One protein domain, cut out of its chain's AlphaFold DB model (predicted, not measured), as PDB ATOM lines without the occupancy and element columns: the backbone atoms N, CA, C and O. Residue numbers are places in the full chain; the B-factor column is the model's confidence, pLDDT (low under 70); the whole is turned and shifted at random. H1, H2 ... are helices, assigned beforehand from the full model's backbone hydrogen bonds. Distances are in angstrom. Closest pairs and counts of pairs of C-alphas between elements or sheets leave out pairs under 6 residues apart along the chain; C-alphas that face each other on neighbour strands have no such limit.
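AT A GLANCE: This is residues 2 to 64 of the 120 residues of the protein "Hypothetical protein" of Chrysocystis fragilis (UniProt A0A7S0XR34). Two long helices, H2 and H1, make a rod-shaped helical hairpin, side by side and running opposite ways, nearer each other toward the end away from their link. The printed part has 63 residues with two named helices, H1 then H2, and no named strand. The class is all helix. The whole is loose, with a radius of gyration of the C-alphas of 14.5 A and spans of 46 by 17 by 12 A.

HOW THE PARTS SIT: H2, residues 36 to 63, and H1, residues 7 to 30, form a helical hairpin and touch. Their closest C-alphas, those of Val 52 and Leu 10, are 5.7 A apart. They run opposite ways at a shallow tilt of 27 degrees. Every O i to N i+4 pair is within hydrogen-bond range in H1, and 22 of 24 in H2.

IN THESE COORDINATES: H2 runs 41.6 A from C-alpha 36 at (23.450, -1.577, 2.303) to C-alpha 63 at (-2.782, 30.489, 5.684). H1 begins at C-alpha 7, (4.348, 25.675, -1.315), and is 34.9 A long.

THE WHOLE: The C-alphas farthest apart, those of Arg 31 and Ala 64, are 45.9 A apart. The printed part has no cut, and the link from H1 to H2 is tight. Mean pLDDT of the printed part is 87.5; Leu 2 is under 70.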
ATOM      1  N   LEU A   2      11.080  30.179  12.125       68.38
ATOM      2  CA  LEU A   2      11.439  30.153  10.694       68.38
ATOM      3  C   LEU A   2      10.175  30.369   9.827       68.38
ATOM      4  O   LEU A   2       9.144  29.758  10.149       68.38
ATOM      5  N   PRO A   3      10.214  31.199   8.766       71.75
ATOM      6  CA  PRO A   3       9.089  31.343   7.845       71.75
ATOM      7  C   PRO A   3       8.743  29.995   7.188       71.75
ATOM      8  O   PRO A   3       9.643  29.175   6.976       71.75
ATOM      9  N   PRO A   4       7.456  29.726   6.890       73.62
ATOM     10  CA  PRO A   4       7.074  28.502   6.200       73.62
ATOM     11  C   PRO A   4       7.739  28.457   4.813       73.62
ATOM     12  O   PRO A   4       7.796  29.484   4.131       73.62
ATOM     13  N   PRO A   5       8.257  27.293   4.381       79.00
ATOM     14  CA  PRO A   5       8.836  27.158   3.053       79.00
ATOM     15  C   PRO A   5       7.765  27.381   1.975       79.00
ATOM     16  O   PRO A   5       6.577  27.131   2.208       79.00
ATOM     17  N   PRO A   6       8.158  27.829   0.772       85.31
ATOM     18  CA  PRO A   6       7.210  28.051  -0.307       85.31
ATOM     19  C   PRO A   6       6.506  26.743  -0.682       85.31
ATOM     20  O   PRO A   6       7.120  25.679  -0.755       85.31
ATOM     21  N   ARG A   7       5.206  26.832  -0.995       85.38
ATOM     22  CA  ARG A   7       4.348  25.675  -1.315       85.38
ATOM     23  C   ARG A   7       4.942  24.765  -2.398       85.38
ATOM     24  O   ARG A   7       4.778  23.553  -2.335       85.38
ATOM     25  N   ARG A   8       5.667  25.338  -3.368       88.12
ATOM     26  CA  ARG A   8       6.363  24.593  -4.434       88.12
ATOM     27  C   ARG A   8       7.411  23.620  -3.890       88.12
ATOM     28  O   ARG A   8       7.523  22.522  -4.414       88.12
ATOM     29  N   THR A   9       8.134  23.993  -2.835       88.19
ATOM     30  CA  THR A   9       9.139  23.127  -2.204       88.19
ATOM     31  C   THR A   9       8.488  21.939  -1.507       88.19
ATOM     32  O   THR A   9       8.988  20.830  -1.627       88.19
ATOM     33  N   LEU A  10       7.337  22.136  -0.853       87.62
ATOM     34  CA  LEU A  10       6.584  21.039  -0.231       87.62
ATOM     35  C   LEU A  10       6.127  20.011  -1.271       87.62
ATOM     36  O   LEU A  10       6.310  18.812  -1.077       87.62
ATOM     37  N   TRP A  11       5.596  20.486  -2.402       88.88
ATOM     38  CA  TRP A  11       5.222  19.618  -3.520       88.88
ATOM     39  C   TRP A  11       6.425  18.937  -4.162       88.88
ATOM     40  O   TRP A  11       6.341  17.756  -4.477       88.88
ATOM     41  N   ALA A  12       7.544  19.645  -4.327       90.88
ATOM     42  CA  ALA A  12       8.772  19.048  -4.837       90.88
ATOM     43  C   ALA A  12       9.237  17.900  -3.931       90.88
ATOM     44  O   ALA A  12       9.461  16.804  -4.431       90.88
ATOM     45  N   CYS A  13       9.280  18.104  -2.609       88.88
ATOM     46  CA  CYS A  13       9.620  17.049  -1.651       88.88
ATOM     47  C   CYS A  13       8.661  15.852  -1.746       88.88
ATOM     48  O   CYS A  13       9.126  14.719  -1.828       88.88
ATOM     49  N   ALA A  14       7.346  16.088  -1.799       88.50
ATOM     50  CA  ALA A  14       6.356  15.016  -1.930       88.50
ATOM     51  C   ALA A  14       6.516  14.222  -3.244       88.50
ATOM     52  O   ALA A  14       6.485  12.991  -3.243       88.50
ATOM     53  N   LEU A  15       6.753  14.908  -4.367       90.88
ATOM     54  CA  LEU A  15       7.008  14.264  -5.660       90.88
ATOM     55  C   LEU A  15       8.319  13.473  -5.656       90.88
ATOM     56  O   LEU A  15       8.372  12.372  -6.198       90.88
ATOM     57  N   THR A  16       9.364  13.995  -5.012       91.12
ATOM     58  CA  THR A  16      10.627  13.275  -4.839       91.12
ATOM     59  C   THR A  16      10.430  11.990  -4.035       91.12
ATOM     60  O   THR A  16      11.004  10.967  -4.397       91.12
ATOM     61  N   GLN A  17       9.585  11.990  -2.999       91.25
ATOM     62  CA  GLN A  17       9.257  10.765  -2.259       91.25
ATOM     63  C   GLN A  17       8.533   9.734  -3.129       91.25
ATOM     64  O   GLN A  17       8.888   8.559  -3.094       91.25
ATOM     65  N   ALA A  18       7.569  10.164  -3.950       90.56
ATOM     66  CA  ALA A  18       6.890   9.273  -4.891       90.56
ATOM     67  C   ALA A  18       7.859   8.696  -5.941       90.56
ATOM     68  O   ALA A  18       7.821   7.502  -6.233       90.56
ATOM     69  N   ALA A  19       8.775   9.515  -6.467       91.88
ATOM     70  CA  ALA A  19       9.807   9.062  -7.399       91.88
ATOM     71  C   ALA A  19      10.769   8.053  -6.750       91.88
ATOM     72  O   ALA A  19      11.111   7.045  -7.365       91.88
ATOM     73  N   LEU A  20      11.167   8.289  -5.496       90.31
ATOM     74  CA  LEU A  20      12.026   7.374  -4.743       90.31
ATOM     75  C   LEU A  20      11.313   6.058  -4.412       90.31
ATOM     76  O   LEU A  20      11.944   5.009  -4.477       90.31
ATOM     77  N   LEU A  21      10.004   6.082  -4.148       90.00
ATOM     78  CA  LEU A  21       9.207   4.862  -4.000       90.00
ATOM     79  C   LEU A  21       9.237   4.015  -5.279       90.00
ATOM     80  O   LEU A  21       9.495   2.816  -5.206       90.00
ATOM     81  N   VAL A  22       9.016   4.630  -6.445       90.75
ATOM     82  CA  VAL A  22       9.100   3.928  -7.739       90.75
ATOM     83  C   VAL A  22      10.507   3.383  -7.966       90.75
ATOM     84  O   VAL A  22      10.658   2.233  -8.370       90.75
ATOM     85  N   PHE A  23      11.535   4.177  -7.664       90.50
ATOM     86  CA  PHE A  23      12.924   3.740  -7.751       90.50
ATOM     87  C   PHE A  23      13.190   2.507  -6.876       90.50
ATOM     88  O   PHE A  23      13.670   1.505  -7.397       90.50
ATOM     89  N   PHE A  24      12.816   2.527  -5.593       89.62
ATOM     90  CA  PHE A  24      12.999   1.379  -4.699       89.62
ATOM     91  C   PHE A  24      12.172   0.161  -5.121       89.62
ATOM     92  O   PHE A  24      12.648  -0.965  -5.005       89.62
ATOM     93  N   ALA A  25      10.958   0.361  -5.639       88.25
ATOM     94  CA  ALA A  25      10.128  -0.724  -6.156       88.25
ATOM     95  C   ALA A  25      10.783  -1.418  -7.361       88.25
ATOM     96  O   ALA A  25      10.839  -2.648  -7.424       88.25
ATOM     97  N   LEU A  26      11.300  -0.634  -8.310       88.31
ATOM     98  CA  LEU A  26      12.004  -1.150  -9.484       88.31
ATOM     99  C   LEU A  26      13.338  -1.793  -9.109       88.31
ATOM    100  O   LEU A  26      13.683  -2.840  -9.659       88.31
ATOM    101  N   ASP A  27      14.071  -1.190  -8.178       89.06
ATOM    102  CA  ASP A  27      15.333  -1.726  -7.688       89.06
ATOM    103  C   ASP A  27      15.129  -3.068  -6.982       89.06
ATOM    104  O   ASP A  27      15.789  -4.045  -7.317       89.06
ATOM    105  N   ALA A  28      14.129  -3.179  -6.110       85.19
ATOM    106  CA  ALA A  28      13.813  -4.433  -5.437       85.19
ATOM    107  C   ALA A  28      13.251  -5.511  -6.394       85.19
ATOM    108  O   ALA A  28      13.365  -6.708  -6.112       85.19
ATOM    109  N   ALA A  29      12.683  -5.122  -7.542       85.06
ATOM    110  CA  ALA A  29      12.236  -6.053  -8.579       85.06
ATOM    111  C   ALA A  29      13.379  -6.571  -9.473       85.06
ATOM    112  O   ALA A  29      13.347  -7.731  -9.886       85.06
ATOM    113  N   ASN A  30      14.370  -5.729  -9.788       85.31
ATOM    114  CA  ASN A  30      15.485  -6.073 -10.686       85.31
ATOM    115  C   ASN A  30      16.786  -6.424  -9.945       85.31
ATOM    116  O   ASN A  30      17.708  -6.962 -10.554       85.31
ATOM    117  N   ARG A  31      16.854  -6.126  -8.643       82.94
ATOM    118  CA  ARG A  31      18.025  -6.254  -7.762       82.94
ATOM    119  C   ARG A  31      19.270  -5.557  -8.324       82.94
ATOM    120  O   ARG A  31      20.368  -6.101  -8.246       82.94
ATOM    121  N   PHE A  32      19.092  -4.372  -8.913       83.69
ATOM    122  CA  PHE A  32      20.187  -3.609  -9.522       83.69
ATOM    123  C   PHE A  32      21.154  -3.054  -8.465       83.69
ATOM    124  O   PHE A  32      22.365  -3.078  -8.675       83.69
ATOM    125  N   TRP A  33      20.631  -2.606  -7.322       80.69
ATOM    126  CA  TRP A  33      21.376  -1.980  -6.235       80.69
ATOM    127  C   TRP A  33      21.084  -2.651  -4.887       80.69
ATOM    128  O   TRP A  33      20.592  -2.050  -3.935       80.69
ATOM    129  N   TYR A  34      21.453  -3.927  -4.780       79.06
ATOM    130  CA  TYR A  34      21.206  -4.752  -3.592       79.06
ATOM    131  C   TYR A  34      22.305  -4.632  -2.516       79.06
ATOM    132  O   TYR A  34      22.748  -5.631  -1.950       79.06
ATOM    133  N   ASP A  35      22.746  -3.404  -2.236       85.88
ATOM    134  CA  ASP A  35      23.796  -3.096  -1.258       85.88
ATOM    135  C   ASP A  35      23.258  -2.263  -0.082       85.88
ATOM    136  O   ASP A  35      22.374  -1.424  -0.271       85.88
ATOM    137  N   PRO A  36      23.841  -2.374   1.130       84.88
ATOM    138  CA  PRO A  36      23.450  -1.577   2.303       84.88
ATOM    139  C   PRO A  36      23.522  -0.055   2.095       84.88
ATOM    140  O   PRO A  36      22.954   0.718   2.867       84.88
ATOM    141  N   SER A  37      24.207   0.399   1.044       87.56
ATOM    142  CA  SER A  37      24.277   1.804   0.646       87.56
ATOM    143  C   SER A  37      22.923   2.425   0.290       87.56
ATOM    144  O   SER A  37      22.835   3.649   0.224       87.56
ATOM    145  N   VAL A  38      21.862   1.634   0.092       87.81
ATOM    146  CA  VAL A  38      20.498   2.160  -0.113       87.81
ATOM    147  C   VAL A  38      19.854   2.672   1.184       87.81
ATOM    148  O   VAL A  38      18.999   3.557   1.142       87.81
ATOM    149  N   TYR A  39      20.289   2.192   2.355       87.62
ATOM    150  CA  TYR A  39      19.748   2.602   3.659       87.62
ATOM    151  C   TYR A  39      19.834   4.108   3.958       87.62
ATOM    152  O   TYR A  39      18.832   4.665   4.419       87.62
ATOM    153  N   PRO A  40      20.949   4.819   3.696       91.00
ATOM    154  CA  PRO A  40      20.975   6.272   3.857       91.00
ATOM    155  C   PRO A  40      19.961   6.983   2.950       91.00
ATOM    156  O   PRO A  40      19.394   7.995   3.356       91.00
ATOM    157  N   LEU A  41      19.668   6.450   1.760       87.62
ATOM    158  CA  LEU A  41      18.647   7.022   0.880       87.62
ATOM    159  C   LEU A  41      17.241   6.852   1.480       87.62
ATOM    160  O   LEU A  41      16.448   7.793   1.464       87.62
ATOM    161  N   CYS A  42      16.960   5.702   2.101       88.38
ATOM    162  CA  CYS A  42      15.727   5.488   2.866       88.38
ATOM    163  C   CYS A  42      15.598   6.479   4.034       88.38
ATOM    164  O   CYS A  42      14.516   7.020   4.274       88.38
ATOM    165  N   PHE A  43      16.700   6.768   4.732       90.12
ATOM    166  CA  PHE A  43      16.714   7.767   5.803       90.12
ATOM    167  C   PHE A  43      16.353   9.168   5.285       90.12
ATOM    168  O   PHE A  43      15.525   9.856   5.884       90.12
ATOM    169  N   VAL A  44      16.908   9.573   4.138       90.19
ATOM    170  CA  VAL A  44      16.587  10.859   3.494       90.19
ATOM    171  C   VAL A  44      15.106  10.941   3.111       90.19
ATOM    172  O   VAL A  44      14.467  11.969   3.342       90.19
ATOM    173  N   VAL A  45      14.524   9.857   2.589       91.12
ATOM    174  CA  VAL A  45      13.083   9.791   2.281       91.12
ATOM    175  C   VAL A  45      12.228   9.969   3.533       91.12
ATOM    176  O   VAL A  45      11.241  10.712   3.495       91.12
ATOM    177  N   GLY A  46      12.620   9.338   4.643       87.94
ATOM    178  CA  GLY A  46      11.967   9.519   5.940       87.94
ATOM    179  C   GLY A  46      12.049  10.966   6.433       87.94
ATOM    180  O   GLY A  46      11.044  11.530   6.876       87.94
ATOM    181  N   LEU A  47      13.210  11.606   6.271       90.38
ATOM    182  CA  LEU A  47      13.405  13.008   6.639       90.38
ATOM    183  C   LEU A  47      12.509  13.946   5.820       90.38
ATOM    184  O   LEU A  47      11.896  14.853   6.385       90.38
ATOM    185  N   PHE A  48      12.374  13.712   4.510       90.06
ATOM    186  CA  PHE A  48      11.437  14.473   3.680       90.06
ATOM    187  C   PHE A  48       9.984  14.287   4.119       90.06
ATOM    188  O   PHE A  48       9.225  15.252   4.078       90.06
ATOM    189  N   GLY A  49       9.608  13.109   4.617       87.62
ATOM    190  CA  GLY A  49       8.250  12.849   5.101       87.62
ATOM    191  C   GLY A  49       7.927  13.672   6.337       87.62
ATOM    192  O   GLY A  49       6.930  14.395   6.363       87.62
ATOM    193  N   GLY A  50       8.827  13.644   7.322       89.00
ATOM    194  CA  GLY A  50       8.708  14.480   8.516       89.00
ATOM    195  C   GLY A  50       8.715  15.975   8.183       89.00
ATOM    196  O   GLY A  50       7.910  16.735   8.723       89.00
ATOM    197  N   ALA A  51       9.569  16.401   7.248       89.19
ATOM    198  CA  ALA A  51       9.632  17.790   6.808       89.19
ATOM    199  C   ALA A  51       8.321  18.243   6.142       89.19
ATOM    200  O   ALA A  51       7.771  19.273   6.530       89.19
ATOM    201  N   VAL A  52       7.790  17.481   5.179       90.94
ATOM    202  CA  VAL A  52       6.523  17.806   4.498       90.94
ATOM    203  C   VAL A  52       5.363  17.833   5.490       90.94
ATOM    204  O   VAL A  52       4.545  18.748   5.415       90.94
ATOM    205  N   TYR A  53       5.324  16.910   6.455       90.25
ATOM    206  CA  TYR A  53       4.314  16.906   7.514       90.25
ATOM    207  C   TYR A  53       4.370  18.199   8.343       90.25
ATOM    208  O   TYR A  53       3.427  18.992   8.339       90.25
ATOM    209  N   VAL A  54       5.504  18.477   8.994       90.88
ATOM    210  CA  VAL A  54       5.634  19.630   9.901       90.88
ATOM    211  C   VAL A  54       5.460  20.953   9.157       90.88
ATOM    212  O   VAL A  54       4.725  21.836   9.608       90.88
ATOM    213  N   PHE A  55       6.123  21.123   8.012       91.50
ATOM    214  CA  PHE A  55       6.028  22.365   7.250       91.50
ATOM    215  C   PHE A  55       4.680  22.520   6.536       91.50
ATOM    216  O   PHE A  55       4.232  23.654   6.368       91.50
ATOM    217  N   GLY A  56       4.007  21.422   6.186       90.31
ATOM    218  CA  GLY A  56       2.645  21.423   5.655       90.31
ATOM    219  C   GLY A  56       1.639  21.964   6.667       90.31
ATOM    220  O   GLY A  56       0.928  22.922   6.363       90.31
ATOM    221  N   PHE A  57       1.645  21.442   7.898       90.69
ATOM    222  CA  PHE A  57       0.778  21.950   8.970       90.69
ATOM    223  C   PHE A  57       1.100  23.393   9.354       90.69
ATOM    224  O   PHE A  57       0.190  24.187   9.578       90.69
ATOM    225  N   ARG A  58       2.381  23.782   9.365       89.56
ATOM    226  CA  ARG A  58       2.764  25.186   9.591       89.56
ATOM    227  C   ARG A  58       2.243  26.112   8.495       89.56
ATOM    228  O   ARG A  58       1.765  27.197   8.805       89.56
ATOM    229  N   ALA A  59       2.346  25.705   7.231       88.88
ATOM    230  CA  ALA A  59       1.822  26.485   6.117       88.88
ATOM    231  C   ALA A  59       0.292  26.586   6.182       88.88
ATOM    232  O   ALA A  59      -0.253  27.661   5.946       88.88
ATOM    233  N   LEU A  60      -0.391  25.500   6.554       89.44
ATOM    234  CA  LEU A  60      -1.842  25.472   6.733       89.44
ATOM    235  C   LEU A  60      -2.291  26.418   7.856       89.44
ATOM    236  O   LEU A  60      -3.142  27.271   7.621       89.44
ATOM    237  N   ALA A  61      -1.649  26.345   9.025       88.56
ATOM    238  CA  ALA A  61      -1.925  27.225  10.161       88.56
ATOM    239  C   ALA A  61      -1.669  28.707   9.838       88.56
ATOM    240  O   ALA A  61      -2.417  29.570  10.280       88.56
ATOM    241  N   ALA A  62      -0.632  29.010   9.050       88.19
ATOM    242  CA  ALA A  62      -0.310  30.382   8.654       88.19
ATOM    243  C   ALA A  62      -1.249  30.951   7.575       88.19
ATOM    244  O   ALA A  62      -1.327  32.167   7.421       88.19
ATOM    245  N   SER A  63      -1.920  30.087   6.807       87.19
ATOM    246  CA  SER A  63      -2.782  30.489   5.684       87.19
ATOM    247  C   SER A  63      -4.269  30.508   6.042       87.19
ATOM    248  O   SER A  63      -5.067  31.056   5.283       87.19
ATOM    249  N   ALA A  64      -4.658  29.867   7.145       87.88
ATOM    250  CA  ALA A  64      -6.053  29.737   7.536       87.88
ATOM    251  C   ALA A  64      -6.589  31.041   8.167       87.88
ATOM    252  O   ALA A  64      -5.903  31.645   8.994       87.88
TER     253      ALA A  64